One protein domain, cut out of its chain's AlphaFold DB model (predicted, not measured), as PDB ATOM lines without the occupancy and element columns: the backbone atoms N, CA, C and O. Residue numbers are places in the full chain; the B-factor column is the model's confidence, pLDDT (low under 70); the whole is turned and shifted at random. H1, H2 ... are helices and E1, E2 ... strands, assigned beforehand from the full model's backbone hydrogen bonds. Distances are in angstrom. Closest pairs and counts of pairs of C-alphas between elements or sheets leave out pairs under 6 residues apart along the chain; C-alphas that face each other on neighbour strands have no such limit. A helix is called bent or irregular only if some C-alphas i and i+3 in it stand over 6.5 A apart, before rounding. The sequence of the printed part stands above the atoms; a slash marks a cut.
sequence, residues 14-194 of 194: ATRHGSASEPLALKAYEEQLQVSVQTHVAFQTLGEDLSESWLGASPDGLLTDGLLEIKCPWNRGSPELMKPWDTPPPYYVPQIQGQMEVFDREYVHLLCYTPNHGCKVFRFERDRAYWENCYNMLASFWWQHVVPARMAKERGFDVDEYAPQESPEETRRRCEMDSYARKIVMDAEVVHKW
ATOM      1  N   ALA A  14     -19.888  77.251  30.585       84.50
ATOM      2  CA  ALA A  14     -18.521  76.745  30.569       84.50
ATOM      3  C   ALA A  14     -17.541  77.709  31.257       84.50
ATOM      4  O   ALA A  14     -16.725  77.267  32.059       84.50
ATOM      5  N   THR A  15     -17.650  79.022  31.015       84.75
ATOM      6  CA  THR A  15     -16.764  80.000  31.672       84.75
ATOM      7  C   THR A  15     -17.011  80.071  33.173       84.75
ATOM      8  O   THR A  15     -16.059  80.113  33.939       84.75
ATOM      9  N   ARG A  16     -18.278  80.010  33.614       88.44
ATOM     10  CA  ARG A  16     -18.608  79.964  35.050       88.44
ATOM     11  C   ARG A  16     -18.059  78.713  35.730       88.44
ATOM     12  O   ARG A  16     -17.576  78.805  36.852       88.44
ATOM     13  N   HIS A  17     -18.128  77.563  35.062       84.69
ATOM     14  CA  HIS A  17     -17.546  76.329  35.579       84.69
ATOM     15  C   HIS A  17     -16.026  76.416  35.713       84.69
ATOM     16  O   HIS A  17     -15.501  76.016  36.749       84.69
ATOM     17  N   GLY A  18     -15.347  76.959  34.697       83.94
ATOM     18  CA  GLY A  18     -13.907  77.206  34.736       83.94
ATOM     19  C   GLY A  18     -13.522  78.030  35.960       83.94
ATOM     20  O   GLY A  18     -12.822  77.523  36.829       83.94
ATOM     21  N   SER A  19     -14.102  79.226  36.103       86.50
ATOM     22  CA  SER A  19     -13.811  80.121  37.233       86.50
ATOM     23  C   SER A  19     -14.119  79.510  38.604       86.50
ATOM     24  O   SER A  19     -13.436  79.805  39.576       86.50
ATOM     25  N   ALA A  20     -15.146  78.661  38.710       89.06
ATOM     26  CA  ALA A  20     -15.472  77.982  39.964       89.06
ATOM     27  C   ALA A  20     -14.522  76.813  40.287       89.06
ATOM     28  O   ALA A  20     -14.347  76.473  41.455       89.06
ATOM     29  N   SER A  21     -13.938  76.182  39.265       89.69
ATOM     30  CA  SER A  21     -13.100  74.982  39.406       89.69
ATOM     31  C   SER A  21     -11.612  75.305  39.518       89.69
ATOM     32  O   SER A  21     -10.865  74.536  40.116       89.69
ATOM     33  N   GLU A  22     -11.185  76.443  38.978       91.88
ATOM     34  CA  GLU A  22      -9.791  76.884  38.945       91.88
ATOM     35  C   GLU A  22      -9.127  76.944  40.337       91.88
ATOM     36  O   GLU A  22      -8.038  76.384  40.473       91.88
ATOM     37  N   PRO A  23      -9.770  77.451  41.415       93.75
ATOM     38  CA  PRO A  23      -9.161  77.424  42.750       93.75
ATOM     39  C   PRO A  23      -8.919  76.005  43.284       93.75
ATOM     40  O   PRO A  23      -7.952  75.764  44.006       93.75
ATOM     41  N   LEU A  24      -9.791  75.051  42.934       93.62
ATOM     42  CA  LEU A  24      -9.627  73.645  43.318       93.62
ATOM     43  C   LEU A  24      -8.489  72.994  42.527       93.62
ATOM     44  O   LEU A  24      -7.689  72.258  43.101       93.62
ATOM     45  N   ALA A  25      -8.407  73.296  41.230       94.94
ATOM     46  CA  ALA A  25      -7.344  72.825  40.353       94.94
ATOM     47  C   ALA A  25      -5.967  73.324  40.812       94.94
ATOM     48  O   ALA A  25      -5.034  72.530  40.915       94.94
ATOM     49  N   LEU A  26      -5.862  74.615  41.144       95.50
ATOM     50  CA  LEU A  26      -4.652  75.238  41.674       95.50
ATOM     51  C   LEU A  26      -4.188  74.557  42.962       95.50
ATOM     52  O   LEU A  26      -3.044  74.122  43.049       95.50
ATOM     53  N   LYS A  27      -5.093  74.415  43.937       94.56
ATOM     54  CA  LYS A  27      -4.776  73.771  45.215       94.56
ATOM     55  C   LYS A  27      -4.262  72.345  45.007       94.56
ATOM     56  O   LYS A  27      -3.251  71.965  45.588       94.56
ATOM     57  N   ALA A  28      -4.933  71.568  44.154       93.62
ATOM     58  CA  ALA A  28      -4.508  70.209  43.839       93.62
ATOM     59  C   ALA A  28      -3.123  70.185  43.168       93.62
ATOM     60  O   ALA A  28      -2.309  69.320  43.469       93.62
ATOM     61  N   TYR A  29      -2.841  71.139  42.281       95.75
ATOM     62  CA  TYR A  29      -1.543  71.270  41.626       95.75
ATOM     63  C   TYR A  29      -0.411  71.581  42.620       95.75
ATOM     64  O   TYR A  29       0.606  70.886  42.611       95.75
ATOM     65  N   GLU A  30      -0.599  72.565  43.504       95.69
ATOM     66  CA  GLU A  30       0.385  72.933  44.535       95.69
ATOM     67  C   GLU A  30       0.667  71.768  45.494       95.69
ATOM     68  O   GLU A  30       1.826  71.449  45.767       95.69
ATOM     69  N   GLU A  31      -0.384  71.081  45.956       93.88
ATOM     70  CA  GLU A  31      -0.266  69.941  46.870       93.88
ATOM     71  C   GLU A  31       0.443  68.740  46.230       93.88
ATOM     72  O   GLU A  31       1.241  68.079  46.888       93.88
ATOM     73  N   GLN A  32       0.182  68.426  44.963       92.19
ATOM     74  CA  GLN A  32       0.726  67.208  44.345       92.19
ATOM     75  C   GLN A  32       2.164  67.386  43.864       92.19
ATOM     76  O   GLN A  32       2.981  66.479  44.003       92.19
ATOM     77  N   LEU A  33       2.495  68.565  43.337       93.00
ATOM     78  CA  LEU A  33       3.848  68.861  42.867       93.00
ATOM     79  C   LEU A  33       4.738  69.483  43.947       93.00
ATOM     80  O   LEU A  33       5.929  69.655  43.704       93.00
ATOM     81  N   GLN A  34       4.190  69.787  45.132       93.69
ATOM     82  CA  GLN A  34       4.906  70.444  46.234       93.69
ATOM     83  C   GLN A  34       5.564  71.759  45.779       93.69
ATOM     84  O   GLN A  34       6.708  72.064  46.118       93.69
ATOM     85  N   VAL A  35       4.826  72.536  44.982       93.00
ATOM     86  CA  VAL A  35       5.248  73.830  44.431       93.00
ATOM     87  C   VAL A  35       4.342  74.941  44.940       93.00
ATOM     88  O   VAL A  35       3.186  74.699  45.275       93.00
ATOM     89  N   SER A  36       4.857  76.169  44.963       92.75
ATOM     90  CA  SER A  36       4.055  77.368  45.213       92.75
ATOM     91  C   SER A  36       3.836  78.121  43.908       92.75
ATOM     92  O   SER A  36       4.765  78.259  43.106       92.75
ATOM     93  N   VAL A  37       2.615  78.606  43.701       95.19
ATOM     94  CA  VAL A  37       2.219  79.355  42.508       95.19
ATOM     95  C   VAL A  37       1.825  80.773  42.907       95.19
ATOM     96  O   VAL A  37       1.005  80.983  43.799       95.19
ATOM     97  N   GLN A  38       2.363  81.775  42.213       94.12
ATOM     98  CA  GLN A  38       1.886  83.151  42.365       94.12
ATOM     99  C   GLN A  38       0.705  83.379  41.419       94.12
ATOM    100  O   GLN A  38       0.882  83.326  40.206       94.12
ATOM    101  N   THR A  39      -0.487  83.640  41.955       87.69
ATOM    102  CA  THR A  39      -1.732  83.755  41.164       87.69
ATOM    103  C   THR A  39      -2.267  85.175  41.017       87.69
ATOM    104  O   THR A  39      -3.139  85.432  40.195       87.69
ATOM    105  N   HIS A  40      -1.712  86.146  41.744       77.50
ATOM    106  CA  HIS A  40      -2.026  87.568  41.564       77.50
ATOM    107  C   HIS A  40      -1.212  88.193  40.421       77.50
ATOM    108  O   HIS A  40      -0.622  89.263  40.569       77.50
ATOM    109  N   VAL A  41      -1.155  87.503  39.284       76.31
ATOM    110  CA  VAL A  41      -0.429  87.957  38.100       76.31
ATOM    111  C   VAL A  41      -1.327  88.933  37.355       76.31
ATOM    112  O   VAL A  41      -2.379  88.561  36.839       76.31
ATOM    113  N   ALA A  42      -0.954  90.211  37.340       77.94
ATOM    114  CA  ALA A  42      -1.662  91.190  36.530       77.94
ATOM    115  C   ALA A  42      -1.414  90.918  35.038       77.94
ATOM    116  O   ALA A  42      -0.367  90.397  34.653       77.94
ATOM    117  N   PHE A  43      -2.374  91.307  34.198       91.69
ATOM    118  CA  PHE A  43      -2.186  91.331  32.749       91.69
ATOM    119  C   PHE A  43      -0.922  92.125  32.395       91.69
ATOM    120  O   PHE A  43      -0.784  93.278  32.810       91.69
ATOM    121  N   GLN A  44      -0.035  91.517  31.610       92.75
ATOM    122  CA  GLN A  44       1.209  92.129  31.150       92.75
ATOM    123  C   GLN A  44       1.189  92.293  29.629       92.75
ATOM    124  O   GLN A  44       0.614  91.472  28.912       92.75
ATOM    125  N   THR A  45       1.813  93.359  29.135       94.00
ATOM    126  CA  THR A  45       2.097  93.559  27.710       94.00
ATOM    127  C   THR A  45       3.530  93.163  27.377       94.00
ATOM    128  O   THR A  45       4.395  93.187  28.246       94.00
ATOM    129  N   LEU A  46       3.777  92.793  26.118       89.69
ATOM    130  CA  LEU A  46       5.109  92.391  25.654       89.69
ATOM    131  C   LEU A  46       6.160  93.494  25.869       89.69
ATOM    132  O   LEU A  46       7.279  93.201  26.269       89.69
ATOM    133  N   GLY A  47       5.774  94.750  25.642       84.25
ATOM    134  CA  GLY A  47       6.602  95.919  25.921       84.25
ATOM    135  C   GLY A  47       5.795  97.060  26.536       84.25
ATOM    136  O   GLY A  47       4.557  97.030  26.566       84.25
ATOM    137  N   GLU A  48       6.513  98.065  27.033       75.94
ATOM    138  CA  GLU A  48       5.936  99.292  27.602       75.94
ATOM    139  C   GLU A  48       5.642 100.346  26.520       75.94
ATOM    140  O   GLU A  48       4.732 101.164  26.674       75.94
ATOM    141  N   ASP A  49       6.364 100.294  25.397       78.75
ATOM    142  CA  ASP A  49       6.195 101.220  24.280       78.75
ATOM    143  C   ASP A  49       4.950 100.901  23.446       78.75
ATOM    144  O   ASP A  49       4.587  99.745  23.229       78.75
ATOM    145  N   LEU A  50       4.322 101.938  22.882       72.31
ATOM    146  CA  LEU A  50       3.101 101.810  22.070       72.31
ATOM    147  C   LEU A  50       3.257 100.887  20.847       72.31
ATOM    148  O   LEU A  50       2.266 100.350  20.350       72.31
ATOM    149  N   SER A  51       4.483 100.705  20.346       76.06
ATOM    150  CA  SER A  51       4.796  99.777  19.252       76.06
ATOM    151  C   SER A  51       4.710  98.305  19.657       76.06
ATOM    152  O   SER A  51       4.593  97.450  18.781       76.06
ATOM    153  N   GLU A  52       4.728  97.999  20.956       75.50
ATOM    154  CA  GLU A  52       4.767  96.634  21.501       75.50
ATOM    155  C   GLU A  52       3.659  96.366  22.534       75.50
ATOM    156  O   GLU A  52       3.286  95.217  22.771       75.50
ATOM    157  N   SER A  53       3.029  97.414  23.073       87.38
ATOM    158  CA  SER A  53       1.957  97.327  24.072       87.38
ATOM    159  C   SER A  53       0.617  96.806  23.522       87.38
ATOM    160  O   SER A  53      -0.393  96.773  24.228       87.38
ATOM    161  N   TRP A  54       0.559  96.451  22.237       92.19
ATOM    162  CA  TRP A  54      -0.638  95.916  21.586       92.19
ATOM    163  C   TRP A  54      -0.839  94.416  21.826       92.19
ATOM    164  O   TRP A  54      -1.951  93.907  21.637       92.19
ATOM    165  N   LEU A  55       0.215  93.725  22.260       93.69
ATOM    166  CA  LEU A  55       0.203  92.311  22.596       93.69
ATOM    167  C   LEU A  55       0.385  92.135  24.100       93.69
ATOM    168  O   LEU A  55       1.268  92.739  24.701       93.69
ATOM    169  N   GLY A  56      -0.445  91.295  24.709       95.19
ATOM    170  CA  GLY A  56      -0.348  91.006  26.129       95.19
ATOM    171  C   GLY A  56      -1.036  89.709  26.506       95.19
ATOM    172  O   GLY A  56      -1.784  89.128  25.712       95.19
ATOM    173  N   ALA A  57      -0.763  89.260  27.722       96.12
ATOM    174  CA  ALA A  57      -1.172  87.968  28.231       96.12
ATOM    175  C   ALA A  57      -1.463  88.026  29.735       96.12
ATOM    176  O   ALA A  57      -1.060  88.947  30.444       96.12
ATOM    177  N   SER A  58      -2.175  87.010  30.209       95.31
ATOM    178  CA  SER A  58      -2.440  86.760  31.623       95.31
ATOM    179  C   SER A  58      -2.393  85.243  31.810       95.31
ATOM    180  O   SER A  58      -3.328  84.576  31.367       95.31
ATOM    181  N   PRO A  59      -1.287  84.668  32.307       96.38
ATOM    182  CA  PRO A  59      -1.257  83.277  32.738       96.38
ATOM    183  C   PRO A  59      -2.064  83.123  34.030       96.38
ATOM    184  O   PRO A  59      -2.222  84.088  34.780       96.38
ATOM    185  N   ASP A  60      -2.532  81.907  34.305       96.12
ATOM    186  CA  ASP A  60      -3.261  81.604  35.544       96.12
ATOM    187  C   ASP A  60      -2.327  81.586  36.772       96.12
ATOM    188  O   ASP A  60      -2.761  81.788  37.908       96.12
ATOM    189  N   GLY A  61      -1.018  81.397  36.561       96.38
ATOM    190  CA  GLY A  61      -0.023  81.589  37.610       96.38
ATOM    191  C   GLY A  61       1.426  81.651  37.131       96.38
ATOM    192  O   GLY A  61       1.768  81.201  36.037       96.38
ATOM    193  N   LEU A  62       2.295  82.193  37.987       96.69
ATOM    194  CA  LEU A  62       3.750  82.148  37.828       96.69
ATOM    195  C   LEU A  62       4.344  81.064  38.725       96.69
ATOM    196  O   LEU A  62       4.071  81.007  39.927       96.69
ATOM    197  N   LEU A  63       5.196  80.241  38.125       95.25
ATOM    198  CA  LEU A  63       6.111  79.340  38.816       95.25
ATOM    199  C   LEU A  63       7.464  80.048  38.982       95.25
ATOM    200  O   LEU A  63       7.674  81.131  38.437       95.25
ATOM    201  N   THR A  64       8.401  79.423  39.699       91.94
ATOM    202  CA  THR A  64       9.769  79.949  39.843       91.94
ATOM    203  C   THR A  64      10.423  80.209  38.483       91.94
ATOM    204  O   THR A  64      10.868  81.326  38.238       91.94
ATOM    205  N   ASP A  65      10.386  79.221  37.580       91.38
ATOM    206  CA  ASP A  65      11.098  79.269  36.293       91.38
ATOM    207  C   ASP A  65      10.167  79.153  35.069       91.38
ATOM    208  O   ASP A  65      10.626  79.038  33.933       91.38
ATOM    209  N   GLY A  66       8.847  79.183  35.273       96.62
ATOM    210  CA  GLY A  66       7.869  78.962  34.208       96.62
ATOM    211  C   GLY A  66       6.483  79.509  34.518       96.62
ATOM    212  O   GLY A  66       6.291  80.283  35.457       96.62
ATOM    213  N   LEU A  67       5.509  79.094  33.715       97.94
ATOM    214  CA  LEU A  67       4.112  79.517  33.827       97.94
ATOM    215  C   LEU A  67       3.191  78.355  34.207       97.94
ATOM    216  O   LEU A  67       3.516  77.190  33.973       97.94
ATOM    217  N   LEU A  68       2.017  78.684  34.738       97.88
ATOM    218  CA  LEU A  68       0.896  77.769  34.915       97.88
ATOM    219  C   LEU A  68      -0.304  78.268  34.105       97.88
ATOM    220  O   LEU A  68      -0.682  79.433  34.203       97.88
ATOM    221  N   GLU A  69      -0.913  77.357  33.353       98.00
ATOM    222  CA  GLU A  69      -2.186  77.555  32.663       98.00
ATOM    223  C   GLU A  69      -3.142  76.418  33.053       98.00
ATOM    224  O   GLU A  69      -2.839  75.240  32.870       98.00
ATOM    225  N   ILE A  70      -4.310  76.757  33.585       96.75
ATOM    226  CA  ILE A  70      -5.305  75.850  34.147       96.75
ATOM    227  C   ILE A  70      -6.501  75.742  33.203       96.75
ATOM    228  O   ILE A  70      -7.079  76.717  32.723       96.75
ATOM    229  N   LYS A  71      -6.933  74.507  32.950       95.56
ATOM    230  CA  LYS A  71      -8.128  74.209  32.164       95.56
ATOM    231  C   LYS A  71      -9.029  73.221  32.890       95.56
ATOM    232  O   LYS A  71      -8.612  72.131  33.272       95.56
ATOM    233  N   CYS A  72     -10.303  73.598  33.002       93.56
ATOM    234  CA  CYS A  72     -11.375  72.773  33.558       93.56
ATOM    235  C   CYS A  72     -12.450  72.537  32.477       93.56
ATOM    236  O   CYS A  72     -13.312  73.397  32.264       93.56
ATOM    237  N   PRO A  73     -12.376  71.435  31.706       89.62
ATOM    238  CA  PRO A  73     -13.249  71.216  30.556       89.62
ATOM    239  C   PRO A  73     -14.712  70.944  30.958       89.62
ATOM    240  O   PRO A  73     -14.997  70.124  31.821       89.62
ATOM    241  N   TRP A  74     -15.659  71.587  30.261       81.81
ATOM    242  CA  TRP A  74     -17.102  71.548  30.577       81.81
ATOM    243  C   TRP A  74     -17.912  70.454  29.850       81.81
ATOM    244  O   TRP A  74     -19.065  70.208  30.194       81.81
ATOM    245  N   ASN A  75     -17.361  69.849  28.792       79.06
ATOM    246  CA  ASN A  75     -18.019  68.839  27.942       79.06
ATOM    247  C   ASN A  75     -19.524  69.048  27.709       79.06
ATOM    248  O   ASN A  75     -20.363  68.257  28.134       79.06
ATOM    249  N   ARG A  76     -19.877  70.142  27.026       81.19
ATOM    250  CA  ARG A  76     -21.256  70.423  26.583       81.19
ATOM    251  C   ARG A  76     -22.326  70.345  27.692       81.19
ATOM    252  O   ARG A  76     -23.489  70.131  27.372       81.19
ATOM    253  N   GLY A  77     -21.969  70.571  28.957       79.00
ATOM    254  CA  GLY A  77     -22.912  70.507  30.082       79.00
ATOM    255  C   GLY A  77     -22.660  69.374  31.067       79.00
ATOM    256  O   GLY A  77     -23.336  69.348  32.088       79.00
ATOM    257  N   SER A  78     -21.700  68.493  30.780       81.44
ATOM    258  CA  SER A  78     -21.379  67.327  31.604       81.44
ATOM    259  C   SER A  78     -19.896  67.280  32.000       81.44
ATOM    260  O   SER A  78     -19.175  66.368  31.569       81.44
ATOM    261  N   PRO A  79     -19.392  68.264  32.773       80.75
ATOM    262  CA  PRO A  79     -18.014  68.259  33.281       80.75
ATOM    263  C   PRO A  79     -17.708  67.042  34.165       80.75
ATOM    264  O   PRO A  79     -16.576  66.574  34.202       80.75
ATOM    265  N   GLU A  80     -18.714  66.503  34.852       82.69
ATOM    266  CA  GLU A  80     -18.617  65.349  35.745       82.69
ATOM    267  C   GLU A  80     -18.209  64.062  35.025       82.69
ATOM    268  O   GLU A  80     -17.697  63.149  35.667       82.69
ATOM    269  N   LEU A  81     -18.432  63.998  33.707       84.12
ATOM    270  CA  LEU A  81     -18.058  62.869  32.858       84.12
ATOM    271  C   LEU A  81     -16.653  63.021  32.264       84.12
ATOM    272  O   LEU A  81     -16.177  62.101  31.593       84.12
ATOM    273  N   MET A  82     -16.005  64.180  32.436       86.81
ATOM    274  CA  MET A  82     -14.704  64.429  31.827       86.81
ATOM    275  C   MET A  82     -13.564  63.790  32.562       86.81
ATOM    276  O   MET A  82     -13.396  63.963  33.758       86.81
ATOM    277  N   LYS A  83     -12.724  63.134  31.773       90.62
ATOM    278  CA  LYS A  83     -11.399  62.708  32.180       90.62
ATOM    279  C   LYS A  83     -10.381  63.753  31.736       90.62
ATOM    280  O   LYS A  83     -10.629  64.439  30.735       90.62
ATOM    281  N   PRO A  84      -9.242  63.867  32.435       92.75
ATOM    282  CA  PRO A  84      -8.123  64.644  31.938       92.75
ATOM    283  C   PRO A  84      -7.748  64.184  30.530       92.75
ATOM    284  O   PRO A  84      -7.903  63.009  30.191       92.75
ATOM    285  N   TRP A  85      -7.283  65.107  29.692       94.81
ATOM    286  CA  TRP A  85      -6.942  64.774  28.313       94.81
ATOM    287  C   TRP A  85      -5.847  63.710  28.247       94.81
ATOM    288  O   TRP A  85      -4.879  63.767  28.997       94.81
ATOM    289  N   ASP A  86      -5.924  62.788  27.293       93.75
ATOM    290  CA  ASP A  86      -4.749  61.986  26.949       93.75
ATOM    291  C   ASP A  86      -3.709  62.856  26.237       93.75
ATOM    292  O   ASP A  86      -2.526  62.824  26.585       93.75
ATOM    293  N   THR A  87      -4.194  63.708  25.335       95.12
ATOM    294  CA  THR A  87      -3.419  64.646  24.525       95.12
ATOM    295  C   THR A  87      -4.110  66.015  24.542       95.12
ATOM    296  O   THR A  87      -5.312  66.074  24.258       95.12
ATOM    297  N   PRO A  88      -3.407  67.116  24.869       96.69
ATOM    298  CA  PRO A  88      -4.009  68.444  24.926       96.69
ATOM    299  C   PRO A  88      -4.593  68.894  23.579       96.69
ATOM    300  O   PRO A  88      -4.018  68.606  22.528       96.69
ATOM    301  N   PRO A  89      -5.703  69.650  23.573       96.69
ATOM    302  CA  PRO A  89      -6.210  70.238  22.343       96.69
ATOM    303  C   PRO A  89      -5.212  71.244  21.722       96.69
ATOM    304  O   PRO A  89      -4.815  72.194  22.401       96.69
ATOM    305  N   PRO A  90      -4.846  71.112  20.429       97.50
ATOM    306  CA  PRO A  90      -3.820  71.952  19.793       97.50
ATOM    307  C   PRO A  90      -4.118  73.452  19.779       97.50
ATOM    308  O   PRO A  90      -3.200  74.262  19.716       97.50
ATOM    309  N   TYR A  91      -5.389  73.842  19.872       96.00
ATOM    310  CA  TYR A  91      -5.783  75.252  19.876       96.00
ATOM    311  C   TYR A  91      -5.341  76.014  21.141       96.00
ATOM    312  O   TYR A  91      -5.462  77.236  21.168       96.00
ATOM    313  N   TYR A  92      -4.816  75.338  22.172       98.00
ATOM    314  CA  TYR A  92      -4.171  76.002  23.312       98.00
ATOM    315  C   TYR A  92      -2.718  76.409  23.037       98.00
ATOM    316  O   TYR A  92      -2.209  77.293  23.719       98.00
ATOM    317  N   VAL A  93      -2.051  75.825  22.030       98.50
ATOM    318  CA  VAL A  93      -0.631  76.099  21.741       98.50
ATOM    319  C   VAL A  93      -0.360  77.578  21.424       98.50
ATOM    320  O   VAL A  93       0.544  78.134  22.046       98.50
ATOM    321  N   PRO A  94      -1.138  78.274  20.563       98.06
ATOM    322  CA  PRO A  94      -0.943  79.711  20.353       98.06
ATOM    323  C   PRO A  94      -1.036  80.531  21.644       98.06
ATOM    324  O   PRO A  94      -0.276  81.479  21.827       98.06
ATOM    325  N   GLN A  95      -1.963  80.166  22.539       98.06
ATOM    326  CA  GLN A  95      -2.180  80.879  23.796       98.06
ATOM    327  C   GLN A  95      -0.953  80.764  24.703       98.06
ATOM    328  O   GLN A  95      -0.422  81.781  25.147       98.06
ATOM    329  N   ILE A  96      -0.493  79.538  24.951       98.38
ATOM    330  CA  ILE A  96       0.606  79.301  25.888       98.38
ATOM    331  C   ILE A  96       1.955  79.786  25.353       98.38
ATOM    332  O   ILE A  96       2.763  80.302  26.119       98.38
ATOM    333  N   GLN A  97       2.188  79.692  24.038       98.62
ATOM    334  CA  GLN A  97       3.395  80.237  23.411       98.62
ATOM    335  C   GLN A  97       3.428  81.766  23.531       98.62
ATOM    336  O   GLN A  97       4.461  82.331  23.879       98.62
ATOM    337  N   GLY A  98       2.283  82.439  23.359       97.88
ATOM    338  CA  GLY A  98       2.197  83.885  23.567       97.88
ATOM    339  C   GLY A  98       2.334  84.322  25.023       97.88
ATOM    340  O   GLY A  98       2.935  85.357  25.291       97.88
ATOM    341  N   GLN A  99       1.828  83.532  25.973       98.00
ATOM    342  CA  GLN A  99       2.072  83.769  27.399       98.00
ATOM    343  C   GLN A  99       3.568  83.667  27.731       98.00
ATOM    344  O   GLN A  99       4.101  84.560  28.385       98.00
ATOM    345  N   MET A 100       4.247  82.621  27.248       98.06
ATOM    346  CA  MET A 100       5.692  82.434  27.428       98.06
ATOM    347  C   MET A 100       6.518  83.562  26.808       98.06
ATOM    348  O   MET A 100       7.519  83.964  27.395       98.06
ATOM    349  N   GLU A 101       6.081  84.111  25.672       96.94
ATOM    350  CA  GLU A 101       6.718  85.289  25.088       96.94
ATOM    351  C   GLU A 101       6.569  86.525  25.982       96.94
ATOM    352  O   GLU A 101       7.561  87.144  26.349       96.94
ATOM    353  N   VAL A 102       5.333  86.880  26.345       96.12
ATOM    354  CA  VAL A 102       5.038  88.118  27.087       96.12
ATOM    355  C   VAL A 102       5.697  88.131  28.465       96.12
ATOM    356  O   VAL A 102       6.131  89.179  28.932       96.12
ATOM    357  N   PHE A 103       5.759  86.975  29.124       95.50
ATOM    358  CA  PHE A 103       6.334  86.850  30.461       95.50
ATOM    359  C   PHE A 103       7.813  86.469  30.456       95.50
ATOM    360  O   PHE A 103       8.388  86.343  31.534       95.50
ATOM    361  N   ASP A 104       8.414  86.276  29.281       95.44
ATOM    362  CA  ASP A 104       9.774  85.771  29.098       95.44
ATOM    363  C   ASP A 104      10.058  84.533  29.966       95.44
ATOM    364  O   ASP A 104      10.807  84.551  30.949       95.44
ATOM    365  N   ARG A 105       9.351  83.445  29.655       96.94
ATOM    366  CA  ARG A 105       9.509  82.144  30.314       96.94
ATOM    367  C   ARG A 105       9.758  81.067  29.279       96.94
ATOM    368  O   ARG A 105       9.168  81.079  28.205       96.94
ATOM    369  N   GLU A 106      10.613  80.110  29.619       97.94
ATOM    370  CA  GLU A 106      11.005  79.061  28.675       97.94
ATOM    371  C   GLU A 106      10.039  77.874  28.665       97.94
ATOM    372  O   GLU A 106      10.066  77.095  27.718       97.94
ATOM    373  N   TYR A 107       9.151  77.758  29.658       98.56
ATOM    374  CA  TYR A 107       8.137  76.709  29.684       98.56
ATOM    375  C   TYR A 107       6.827  77.128  30.359       98.56
ATOM    376  O   TYR A 107       6.771  78.043  31.190       98.56
ATOM    377  N   VAL A 108       5.775  76.368  30.059       98.69
ATOM    378  CA  VAL A 108       4.493  76.388  30.771       98.69
ATOM    379  C   VAL A 108       4.110  74.981  31.225       98.69
ATOM    380  O   VAL A 108       4.384  73.989  30.544       98.69
ATOM    381  N   HIS A 109       3.442  74.887  32.367       98.50
ATOM    382  CA  HIS A 109       2.645  73.729  32.745       98.50
ATOM    383  C   HIS A 109       1.183  73.988  32.375       98.50
ATOM    384  O   HIS A 109       0.537  74.865  32.940       98.50
ATOM    385  N   LEU A 110       0.657  73.212  31.430       98.44
ATOM    386  CA  LEU A 110      -0.761  73.176  31.099       98.44
ATOM    387  C   LEU A 110      -1.439  72.088  31.939       98.44
ATOM    388  O   LEU A 110      -1.239  70.890  31.718       98.44
ATOM    389  N   LEU A 111      -2.247  72.511  32.904       97.69
ATOM    390  CA  LEU A 111      -3.015  71.657  33.800       97.69
ATOM    391  C   LEU A 111      -4.414  71.407  33.228       97.69
ATOM    392  O   LEU A 111      -5.193  72.336  33.035       97.69
ATOM    393  N   CYS A 112      -4.774  70.141  33.037       96.62
ATOM    394  CA  CYS A 112      -6.149  69.724  32.789       96.62
ATOM    395  C   CYS A 112      -6.734  69.120  34.062       96.62
ATOM    396  O   CYS A 112      -6.403  67.986  34.412       96.62
ATOM    397  N   TYR A 113      -7.626  69.848  34.728       95.12
ATOM    398  CA  TYR A 113      -8.282  69.408  35.956       95.12
ATOM    399  C   TYR A 113      -9.736  69.019  35.713       95.12
ATOM    400  O   TYR A 113     -10.500  69.756  35.091       95.12
ATOM    401  N   THR A 114     -10.130  67.875  36.264       91.88
ATOM    402  CA  THR A 114     -11.504  67.380  36.229       91.88
ATOM    403  C   THR A 114     -11.948  66.988  37.640       91.88
ATOM    404  O   THR A 114     -11.258  66.203  38.288       91.88
ATOM    405  N   PRO A 115     -13.100  67.477  38.137       82.75
ATOM    406  CA  PRO A 115     -13.490  67.262  39.533       82.75
ATOM    407  C   PRO A 115     -13.587  65.790  39.964       82.75
ATOM    408  O   PRO A 115     -13.266  65.464  41.101       82.75
ATOM    409  N   ASN A 116     -14.013  64.900  39.060       86.75
ATOM    410  CA  ASN A 116     -14.294  63.495  39.382       86.75
ATOM    411  C   ASN A 116     -13.195  62.516  38.955       86.75
ATOM    412  O   ASN A 116     -13.229  61.349  39.342       86.75
ATOM    413  N   HIS A 117     -12.269  62.960  38.109       86.88
ATOM    414  CA  HIS A 117     -11.327  62.078  37.419       86.88
ATOM    415  C   HIS A 117      -9.876  62.550  37.545       86.88
ATOM    416  O   HIS A 117      -9.016  62.061  36.816       86.88
ATOM    417  N   GLY A 118      -9.621  63.475  38.474       90.50
ATOM    418  CA  GLY A 118      -8.282  63.938  38.803       90.50
ATOM    419  C   GLY A 118      -7.743  64.917  37.773       90.50
ATOM    420  O   GLY A 118      -8.486  65.751  37.235       90.50
ATOM    421  N   CYS A 119      -6.441  64.861  37.517       93.12
ATOM    422  CA  CYS A 119      -5.803  65.816  36.629       93.12
ATOM    423  C   CYS A 119      -4.624  65.240  35.839       93.12
ATOM    424  O   CYS A 119      -4.086  64.167  36.123       93.12
ATOM    425  N   LYS A 120      -4.199  66.004  34.832       96.69
ATOM    426  CA  LYS A 120      -2.952  65.758  34.118       96.69
ATOM    427  C   LYS A 120      -2.240  67.065  33.814       96.69
ATOM    428  O   LYS A 120      -2.882  68.035  33.407       96.69
ATOM    429  N   VAL A 121      -0.925  67.067  34.001       98.00
ATOM    430  CA  VAL A 121      -0.050  68.217  33.768       98.00
ATOM    431  C   VAL A 121       0.852  67.924  32.581       98.00
ATOM    432  O   VAL A 121       1.544  66.903  32.554       98.00
ATOM    433  N   PHE A 122       0.845  68.838  31.618       98.44
ATOM    434  CA  PHE A 122       1.673  68.786  30.422       98.44
ATOM    435  C   PHE A 122       2.657  69.945  30.429       98.44
ATOM    436  O   PHE A 122       2.247  71.093  30.596       98.44
ATOM    437  N   ARG A 123       3.938  69.663  30.225       98.50
ATOM    438  CA  ARG A 123       4.967  70.680  30.055       98.50
ATOM    439  C   ARG A 123       5.182  70.947  28.576       98.50
ATOM    440  O   ARG A 123       5.409  70.025  27.794       98.50
ATOM    441  N   PHE A 124       5.110  72.222  28.222       98.75
ATOM    442  CA  PHE A 124       5.426  72.721  26.893       98.75
ATOM    443  C   PHE A 124       6.618  73.659  26.994       98.75
ATOM    444  O   PHE A 124       6.606  74.574  27.817       98.75
ATOM    445  N   GLU A 125       7.611  73.441  26.139       98.62
ATOM    446  CA  GLU A 125       8.744  74.347  25.972       98.62
ATOM    447  C   GLU A 125       8.379  75.486  25.005       98.62
ATOM    448  O   GLU A 125       7.517  75.343  24.125       98.62
ATOM    449  N   ARG A 126       9.043  76.633  25.160       98.44
ATOM    450  CA  ARG A 126       8.905  77.783  24.265       98.44
ATOM    451  C   ARG A 126       9.485  77.441  22.895       98.44
ATOM    452  O   ARG A 126      10.673  77.169  22.750       98.44
ATOM    453  N   ASP A 127       8.645  77.516  21.870       98.62
ATOM    454  CA  ASP A 127       9.023  77.315  20.475       98.62
ATOM    455  C   ASP A 127       9.042  78.675  19.768       98.62
ATOM    456  O   ASP A 127       8.009  79.234  19.392       98.62
ATOM    457  N   ARG A 128      10.252  79.214  19.590       98.31
ATOM    458  CA  ARG A 128      10.464  80.536  18.983       98.31
ATOM    459  C   ARG A 128      10.058  80.578  17.511       98.31
ATOM    460  O   ARG A 128       9.573  81.609  17.062       98.31
ATOM    461  N   ALA A 129      10.211  79.478  16.772       98.06
ATOM    462  CA  ALA A 129       9.860  79.426  15.353       98.06
ATOM    463  C   ALA A 129       8.337  79.372  15.160       98.06
ATOM    464  O   ALA A 129       7.778  80.044  14.288       98.06
ATOM    465  N   TYR A 130       7.642  78.608  16.003       98.12
ATOM    466  CA  TYR A 130       6.186  78.635  16.055       98.12
ATOM    467  C   TYR A 130       5.679  80.024  16.448       98.12
ATOM    468  O   TYR A 130       4.804  80.587  15.783       98.12
ATOM    469  N   TRP A 131       6.259  80.602  17.502       97.69
ATOM    470  CA  TRP A 131       5.850  81.909  17.985       97.69
ATOM    471  C   TRP A 131       6.093  83.026  16.967       97.69
ATOM    472  O   TRP A 131       5.199  83.839  16.760       97.69
ATOM    473  N   GLU A 132       7.225  83.039  16.261       97.06
ATOM    474  CA  GLU A 132       7.501  84.015  15.199       97.06
ATOM    475  C   GLU A 132       6.386  84.025  14.137       97.06
ATOM    476  O   GLU A 132       5.947  85.083  13.677       97.06
ATOM    477  N   ASN A 133       5.847  82.856  13.783       96.19
ATOM    478  CA  ASN A 133       4.715  82.772  12.866       96.19
ATOM    479  C   ASN A 133       3.422  83.337  13.470       96.19
ATOM    480  O   ASN A 133       2.730  84.107  12.798       96.19
ATOM    481  N   CYS A 134       3.110  83.004  14.727       96.00
ATOM    482  CA  CYS A 134       1.982  83.598  15.448       96.00
ATOM    483  C   CYS A 134       2.104  85.124  15.523       96.00
ATOM    484  O   CYS A 134       1.158  85.831  15.179       96.00
ATOM    485  N   TYR A 135       3.268  85.626  15.932       95.50
ATOM    486  CA  TYR A 135       3.555  87.047  16.065       95.50
ATOM    487  C   TYR A 135       3.337  87.773  14.740       95.50
ATOM    488  O   TYR A 135       2.606  88.757  14.706       95.50
ATOM    489  N   ASN A 136       3.873  87.252  13.634       94.00
ATOM    490  CA  ASN A 136       3.698  87.852  12.311       94.00
ATOM    491  C   ASN A 136       2.221  87.945  11.897       94.00
ATOM    492  O   ASN A 136       1.786  88.973  11.376       94.00
ATOM    493  N   MET A 137       1.424  86.905  12.162       93.06
ATOM    494  CA  MET A 137      -0.018  86.931  11.889       93.06
ATOM    495  C   MET A 137      -0.749  87.954  12.769       93.06
ATOM    496  O   MET A 137      -1.577  88.720  12.277       93.06
ATOM    497  N   LEU A 138      -0.426  87.993  14.064       94.19
ATOM    498  CA  LEU A 138      -1.018  88.927  15.021       94.19
ATOM    499  C   LEU A 138      -0.642  90.383  14.706       94.19
ATOM    500  O   LEU A 138      -1.507  91.257  14.753       94.19
ATOM    501  N   ALA A 139       0.614  90.634  14.338       93.50
ATOM    502  CA  ALA A 139       1.123  91.944  13.953       93.50
ATOM    503  C   ALA A 139       0.476  92.423  12.649       93.50
ATOM    504  O   ALA A 139       0.016  93.562  12.584       93.50
ATOM    505  N   SER A 140       0.367  91.551  11.639       92.88
ATOM    506  CA  SER A 140      -0.353  91.857  10.395       92.88
ATOM    507  C   SER A 140      -1.803  92.239  10.686       92.88
ATOM    508  O   SER A 140      -2.256  93.308  10.279       92.88
ATOM    509  N   PHE A 141      -2.508  91.428  11.485       93.38
ATOM    510  CA  PHE A 141      -3.875  91.726  11.905       93.38
ATOM    511  C   PHE A 141      -3.982  93.083  12.621       93.38
ATOM    512  O   PHE A 141      -4.865  93.892  12.328       93.38
ATOM    513  N   TRP A 142      -3.076  93.361  13.556       94.31
ATOM    514  CA  TRP A 142      -3.107  94.592  14.335       94.31
ATOM    515  C   TRP A 142      -2.842  95.839  13.484       94.31
ATOM    516  O   TRP A 142      -3.650  96.772  13.492       94.31
ATOM    517  N   TRP A 143      -1.740  95.855  12.737       94.06
ATOM    518  CA  TRP A 143      -1.273  97.046  12.027       94.06
ATOM    519  C   TRP A 143      -2.006  97.303  10.713       94.06
ATOM    520  O   TRP A 143      -2.149  98.462  10.333       94.06
ATOM    521  N   GLN A 144      -2.494  96.264  10.033       93.62
ATOM    522  CA  GLN A 144      -3.189  96.423   8.749       93.62
ATOM    523  C   GLN A 144      -4.704  96.581   8.910       93.62
ATOM    524  O   GLN A 144      -5.336  97.205   8.063       93.62
ATOM    525  N   HIS A 145      -5.284  96.076  10.005       94.25
ATOM    526  CA  HIS A 145      -6.738  96.097  10.201       94.25
ATOM    527  C   HIS A 145      -7.155  96.891  11.436       94.25
ATOM    528  O   HIS A 145      -7.939  97.832  11.331       94.25
ATOM    529  N   VAL A 146      -6.630  96.563  12.621       94.12
ATOM    530  CA  VAL A 146      -7.123  97.176  13.869       94.12
ATOM    531  C   VAL A 146      -6.758  98.655  13.970       94.12
ATOM    532  O   VAL A 146      -7.628  99.470  14.279       94.12
ATOM    533  N   VAL A 147      -5.493  99.014  13.743       94.06
ATOM    534  CA  VAL A 147      -5.029 100.405  13.870       94.06
ATOM    535  C   VAL A 147      -5.702 101.321  12.839       94.06
ATOM    536  O   VAL A 147      -6.296 102.318  13.262       94.06
ATOM    537  N   PRO A 148      -5.734 100.990  11.534       95.25
ATOM    538  CA  PRO A 148      -6.439 101.804  10.548       95.25
ATOM    539  C   PRO A 148      -7.942 101.919  10.829       95.25
ATOM    540  O   PRO A 148      -8.478 103.025  10.792       95.25
ATOM    541  N   ALA A 149      -8.610 100.828  11.227       95.31
ATOM    542  CA  ALA A 149     -10.029 100.869  11.589       95.31
ATOM    543  C   ALA A 149     -10.307 101.769  12.805       95.31
ATOM    544  O   ALA A 149     -11.329 102.456  12.851       95.31
ATOM    545  N   ARG A 150      -9.403 101.811  13.797       94.00
ATOM    546  CA  ARG A 150      -9.510 102.755  14.924       94.00
ATOM    547  C   ARG A 150      -9.411 104.201  14.452       94.00
ATOM    548  O   ARG A 150     -10.260 105.007  14.823       94.00
ATOM    549  N   MET A 151      -8.438 104.508  13.595       94.56
ATOM    550  CA  MET A 151      -8.269 105.850  13.030       94.56
ATOM    551  C   MET A 151      -9.467 106.264  12.164       94.56
ATOM    552  O   MET A 151      -9.902 107.413  12.226       94.56
ATOM    553  N   ALA A 152     -10.020 105.337  11.377       95.25
ATOM    554  CA  ALA A 152     -11.229 105.557  10.589       95.25
ATOM    555  C   ALA A 152     -12.421 105.887  11.496       95.25
ATOM    556  O   ALA A 152     -13.067 106.918  11.308       95.25
ATOM    557  N   LYS A 153     -12.635 105.087  12.548       93.94
ATOM    558  CA  LYS A 153     -13.690 105.309  13.543       93.94
ATOM    559  C   LYS A 153     -13.585 106.683  14.208       93.94
ATOM    560  O   LYS A 153     -14.588 107.382  14.312       93.94
ATOM    561  N   GLU A 154     -12.392 107.073  14.654       93.62
ATOM    562  CA  GLU A 154     -12.149 108.379  15.290       93.62
ATOM    563  C   GLU A 154     -12.460 109.558  14.359       93.62
ATOM    564  O   GLU A 154     -12.875 110.620  14.816       93.62
ATOM    565  N   ARG A 155     -12.300 109.359  13.047       95.44
ATOM    566  CA  ARG A 155     -12.596 110.350  12.004       95.44
ATOM    567  C   ARG A 155     -14.026 110.260  11.458       95.44
ATOM    568  O   ARG A 155     -14.383 111.057  10.596       95.44
ATOM    569  N   GLY A 156     -14.839 109.321  11.947       92.94
ATOM    570  CA  GLY A 156     -16.207 109.098  11.472       92.94
ATOM    571  C   GLY A 156     -16.301 108.442  10.091       92.94
ATOM    572  O   GLY A 156     -17.324 108.587   9.425       92.94
ATOM    573  N   PHE A 157     -15.249 107.751   9.647       94.38
ATOM    574  CA  PHE A 157     -15.246 106.973   8.409       94.38
ATOM    575  C   PHE A 157     -15.742 105.542   8.629       94.38
ATOM    576  O   PHE A 157     -15.788 105.049   9.760       94.38
ATOM    577  N   ASP A 158     -16.102 104.888   7.526       92.50
ATOM    578  CA  ASP A 158     -16.482 103.480   7.520       92.50
ATOM    579  C   ASP A 158     -15.298 102.601   7.954       92.50
ATOM    580  O   ASP A 158     -14.178 102.735   7.462       92.50
ATOM    581  N   VAL A 159     -15.542 101.725   8.927       93.00
ATOM    582  CA  VAL A 159     -14.531 100.821   9.488       93.00
ATOM    583  C   VAL A 159     -14.477  99.490   8.747       93.00
ATOM    584  O   VAL A 159     -13.469  98.789   8.854       93.00
ATOM    585  N   ASP A 160     -15.534  99.142   8.009       91.75
ATOM    586  CA  ASP A 160     -15.660  97.849   7.339       91.75
ATOM    587  C   ASP A 160     -14.683  97.721   6.160       91.75
ATOM    588  O   ASP A 160     -14.282  96.611   5.813       91.75
ATOM    589  N   GLU A 161     -14.194  98.846   5.619       91.81
ATOM    590  CA  GLU A 161     -13.110  98.896   4.623       91.81
ATOM    591  C   GLU A 161     -11.823  98.208   5.117       91.81
ATOM    592  O   GLU A 161     -11.065  97.648   4.329       91.81
ATOM    593  N   TYR A 162     -11.599  98.198   6.432       92.81
ATOM    594  CA  TYR A 162     -10.418  97.606   7.062       92.81
ATOM    595  C   TYR A 162     -10.688  96.219   7.647       92.81
ATOM    596  O   TYR A 162      -9.822  95.658   8.323       92.81
ATOM    597  N   ALA A 163     -11.876  95.649   7.427       89.94
ATOM    598  CA  ALA A 163     -12.175  94.302   7.879       89.94
ATOM    599  C   ALA A 163     -11.218  93.296   7.207       89.94
ATOM    600  O   ALA A 163     -11.027  93.351   5.989       89.94
ATOM    601  N   PRO A 164     -10.604  92.373   7.968       88.19
ATOM    602  CA  PRO A 164      -9.731  91.367   7.383       88.19
ATOM    603  C   PRO A 164     -10.515  90.486   6.411       88.19
ATOM    604  O   PRO A 164     -11.597  89.993   6.734       88.19
ATOM    605  N   GLN A 165      -9.948  90.286   5.225       86.31
ATOM    606  CA  GLN A 165     -10.448  89.359   4.218       86.31
ATOM    607  C   GLN A 165      -9.497  88.177   4.175       86.31
ATOM    608  O   GLN A 165      -8.302  88.367   3.992       86.31
ATOM    609  N   GLU A 166     -10.021  86.969   4.343       82.06
ATOM    610  CA  GLU A 166      -9.170  85.790   4.335       82.06
ATOM    611  C   GLU A 166      -8.776  85.414   2.902       82.06
ATOM    612  O   GLU A 166      -9.604  84.995   2.089       82.06
ATOM    613  N   SER A 167      -7.489  85.547   2.598       88.62
ATOM    614  CA  SER A 167      -6.893  85.100   1.346       88.62
ATOM    615  C   SER A 167      -6.579  83.595   1.370       88.62
ATOM    616  O   SER A 167      -6.328  83.013   2.430       88.62
ATOM    617  N   PRO A 168      -6.478  82.938   0.196       92.25
ATOM    618  CA  PRO A 168      -6.043  81.542   0.118       92.25
ATOM    619  C   PRO A 168      -4.666  81.281   0.748       92.25
ATOM    620  O   PRO A 168      -4.378  80.160   1.165       92.25
ATOM    621  N   GLU A 169      -3.794  82.289   0.791       89.12
ATOM    622  CA  GLU A 169      -2.482  82.191   1.425       89.12
ATOM    623  C   GLU A 169      -2.588  82.171   2.951       89.12
ATOM    624  O   GLU A 169      -1.990  81.304   3.587       89.12
ATOM    625  N   GLU A 170      -3.409  83.041   3.536       87.31
ATOM    626  CA  GLU A 170      -3.670  83.052   4.979       87.31
ATOM    627  C   GLU A 170      -4.362  81.770   5.441       87.31
ATOM    628  O   GLU A 170      -3.995  81.213   6.478       87.31
ATOM    629  N   THR A 171      -5.295  81.237   4.640       90.38
ATOM    630  CA  THR A 171      -5.901  79.925   4.897       90.38
ATOM    631  C   THR A 171      -4.840  78.831   4.965       90.38
ATOM    632  O   THR A 171      -4.828  78.046   5.916       90.38
ATOM    633  N   ARG A 172      -3.929  78.775   3.979       92.94
ATOM    634  CA  ARG A 172      -2.829  77.797   3.960       92.94
ATOM    635  C   ARG A 172      -1.928  77.951   5.179       92.94
ATOM    636  O   ARG A 172      -1.679  76.963   5.864       92.94
ATOM    637  N   ARG A 173      -1.522  79.182   5.496       91.06
ATOM    638  CA  ARG A 173      -0.664  79.473   6.647       91.06
ATOM    639  C   ARG A 173      -1.315  79.049   7.963       91.06
ATOM    640  O   ARG A 173      -0.657  78.446   8.805       91.06
ATOM    641  N   ARG A 174      -2.621  79.277   8.133       90.31
ATOM    642  CA  ARG A 174      -3.363  78.787   9.306       90.31
ATOM    643  C   ARG A 174      -3.367  77.257   9.379       90.31
ATOM    644  O   ARG A 174      -3.103  76.711  10.444       90.31
ATOM    645  N   CYS A 175      -3.614  76.560   8.268       94.19
ATOM    646  CA  CYS A 175      -3.554  75.093   8.223       94.19
ATOM    647  C   CYS A 175      -2.160  74.542   8.582       94.19
ATOM    648  O   CYS A 175      -2.046  73.514   9.258       94.19
ATOM    649  N   GLU A 176      -1.097  75.216   8.146       95.75
ATOM    650  CA  GLU A 176       0.284  74.886   8.511       95.75
ATOM    651  C   GLU A 176       0.526  75.094  10.011       95.75
ATOM    652  O   GLU A 176       1.063  74.204  10.672       95.75
ATOM    653  N   MET A 177       0.042  76.207  10.570       96.31
ATOM    654  CA  MET A 177       0.119  76.493  12.006       96.31
ATOM    655  C   MET A 177      -0.659  75.483  12.853       96.31
ATOM    656  O   MET A 177      -0.150  75.037  13.880       96.31
ATOM    657  N   ASP A 178      -1.842  75.052  12.411       96.25
ATOM    658  CA  ASP A 178      -2.610  73.991  13.072       96.25
ATOM    659  C   ASP A 178      -1.848  72.659  13.063       96.25
ATOM    660  O   ASP A 178      -1.875  71.895  14.032       96.25
ATOM    661  N   SER A 179      -1.152  72.370  11.961       97.94
ATOM    662  CA  SER A 179      -0.328  71.168  11.824       97.94
ATOM    663  C   SER A 179       0.921  71.236  12.704       97.94
ATOM    664  O   SER A 179       1.301  70.228  13.297       97.94
ATOM    665  N   TYR A 180       1.541  72.410  12.834       98.44
ATOM    666  CA  TYR A 180       2.678  72.635  13.726       98.44
ATOM    667  C   TYR A 180       2.241  72.526  15.196       98.44
ATOM    668  O   TYR A 180       2.820  71.745  15.947       98.44
ATOM    669  N   ALA A 181       1.142  73.172  15.592       98.31
ATOM    670  CA  ALA A 181       0.598  73.070  16.947       98.31
ATOM    671  C   ALA A 181       0.366  71.610  17.375       98.31
ATOM    672  O   ALA A 181       0.671  71.230  18.503       98.31
ATOM    673  N   ARG A 182      -0.116  70.759  16.458       98.31
ATOM    674  CA  ARG A 182      -0.265  69.315  16.710       98.31
ATOM    675  C   ARG A 182       1.065  68.620  16.988       98.31
ATOM    676  O   ARG A 182       1.086  67.752  17.846       98.31
ATOM    677  N   LYS A 183       2.150  68.978  16.294       98.12
ATOM    678  CA  LYS A 183       3.486  68.415  16.563       98.12
ATOM    679  C   LYS A 183       3.972  68.808  17.956       98.12
ATOM    680  O   LYS A 183       4.290  67.925  18.737       98.12
ATOM    681  N   ILE A 184       3.872  70.093  18.304       98.31
ATOM    682  CA  ILE A 184       4.224  70.604  19.641       98.31
ATOM    683  C   ILE A 184       3.450  69.862  20.739       98.31
ATOM    684  O   ILE A 184       4.012  69.488  21.761       98.31
ATOM    685  N   VAL A 185       2.159  69.602  20.521       98.19
ATOM    686  CA  VAL A 185       1.332  68.804  21.438       98.19
ATOM    687  C   VAL A 185       1.830  67.367  21.602       98.19
ATOM    688  O   VAL A 185       1.734  66.825  22.700       98.19
ATOM    689  N   MET A 186       2.324  66.738  20.535       97.19
ATOM    690  CA  MET A 186       2.853  65.371  20.596       97.19
ATOM    691  C   MET A 186       4.209  65.297  21.304       97.19
ATOM    692  O   MET A 186       4.506  64.267  21.904       97.19
ATOM    693  N   ASP A 187       4.987  66.377  21.256       96.50
ATOM    694  CA  ASP A 187       6.297  66.485  21.906       96.50
ATOM    695  C   ASP A 187       6.199  66.935  23.379       96.50
ATOM    696  O   ASP A 187       7.193  66.904  24.103       96.50
ATOM    697  N   ALA A 188       5.009  67.340  23.841       96.94
ATOM    698  CA  ALA A 188       4.787  67.798  25.209       96.94
ATOM    699  C   ALA A 188       5.013  66.678  26.239       96.94
ATOM    700  O   ALA A 188       4.469  65.573  26.133       96.94
ATOM    701  N   GLU A 189       5.764  66.986  27.296       97.50
ATOM    702  CA  GLU A 189       6.065  66.038  28.366       97.50
ATOM    703  C   GLU A 189       4.888  65.930  29.345       97.50
ATOM    704  O   GLU A 189       4.335  66.932  29.801       97.50
ATOM    705  N   VAL A 190       4.517  64.708  29.732       97.38
ATOM    706  CA  VAL A 190       3.573  64.492  30.838       97.38
ATOM    707  C   VAL A 190       4.342  64.521  32.156       97.38
ATOM    708  O   VAL A 190       4.934  63.519  32.546       97.38
ATOM    709  N   VAL A 191       4.282  65.652  32.857       94.19
ATOM    710  CA  VAL A 191       4.988  65.856  34.135       94.19
ATOM    711  C   VAL A 191       4.323  65.080  35.264       94.19
ATOM    712  O   VAL A 191       4.988  64.480  36.107       94.19
ATOM    713  N   HIS A 192       2.990  65.095  35.305       92.12
ATOM    714  CA  HIS A 192       2.250  64.448  36.379       92.12
ATOM    715  C   HIS A 192       0.841  64.038  35.944       92.12
ATOM    716  O   HIS A 192       0.253  64.626  35.032       92.12
ATOM    717  N   LYS A 193       0.307  63.002  36.595       90.06
ATOM    718  CA  LYS A 193      -1.061  62.507  36.416       90.06
ATOM    719  C   LYS A 193      -1.530  61.838  37.703       90.06
ATOM    720  O   LYS A 193      -0.753  61.083  38.295       90.06
ATOM    721  N   TRP A 194      -2.777  62.070  38.090       88.06
ATOM    722  CA  TRP A 194      -3.426  61.381  39.205       88.06
ATOM    723  C   TRP A 194      -4.939  61.375  39.031       88.06
ATOM    724  O   TRP A 194      -5.459  62.321  38.393       88.06
TER     725      TRP A 194
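This is residues 14 to 194 of the 194 residues of the protein "Hypothetical protein" of Pycnococcus provasolii (UniProt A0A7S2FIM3). A twisted four-stranded sheet has the kinked helix H1 crossing one face and H2 covering part of the other; beyond H2, the long helices H3 and H4 reach away from the sheet and make the length of the domain. The far arm of H3 lies farthest out, and H4 leads back to the sheet's last strand. The printed part has 181 residues, with four named helices and four named strands in the order H1 E1 H2 E2 E3 H3 H4 E4; the sheet E1 E2 E3 E4 is mixed, and the class is mixed, helices and strands. It is compact, with a radius of gyration of the C-alphas of 18.4 A, but elongated, spanning 54 by 34 by 33 A.

H1, residues 14 to 33, begins at C-alpha 14 (-18.521, 76.745, 30.569), spans 26.7 A and has a kink of 41 degrees near residue 21. E1 is residues 67 to 71, H2 residues 90 to 102, 19.8 A, E2 residues 107 to 114, 22.7 A, and E3 residues 118 to 125, 23.7 A. H3, residues 128 to 154, was assigned as one helix by its hydrogen bonds but is bent, C-alphas 144 and 147 being 6.7 A apart; its arms H3a, 128 to 144, 23.3 A, and H3b, 147 to 154, stand at a shallow tilt of 27 degrees. H4 is residues 168 to 187, 29.2 A. E4, residues 189 to 193, ends at C-alpha 193 (-1.061, 62.507, 36.416).

E1 and E2 are parallel, with N 69 and O 109 at 2.9 A. The hairpin E2 and E3 is antiparallel, with N 110 and O 122 at 2.8 A; E3 and E4 are antiparallel, with N 123 and O 189 at 2.8 A. E1, H2, E2 form a strand-helix-strand unit, two parallel neighbour strands with a helix between, its crossover right-handed. H1 and H2 are on opposite faces, giving three layers, at heights over the sheet of 5.8 A and 8.6 A; the closest C-alphas are those of Ala 25 and Tyr 113, 5.6 A, and of Met 100 and Tyr 107, 6.6 A. H4 only grazes the sheet with residues 184 to 187. H2 touches H4 at Pro 90 and Ala 181, C-alphas 5.4 A apart, about perpendicular at 86 degrees. H2 touches H3a at Gln 97 and Trp 131, C-alphas 6.2 A apart, about perpendicular at 84 degrees. H3a touches H4 at Tyr 130 and Tyr 180, C-alphas 7.3 A apart, opposite ways at a shallow tilt of 33 degrees, only just short of steep. H3b and H4 are apart. Every O i to N i+4 pair is within hydrogen-bond range in H3a, H3b and H4, against 14 of 16 in H1 and 7 of 9 in H2.

The C-alphas farthest apart, of Arg 155 and Trp 194, are 56.8 A apart. The printed part has no cut. The links H1 to E1, E1 to H2 and H3 to H4 are long. No printed residue is under 70 in pLDDT.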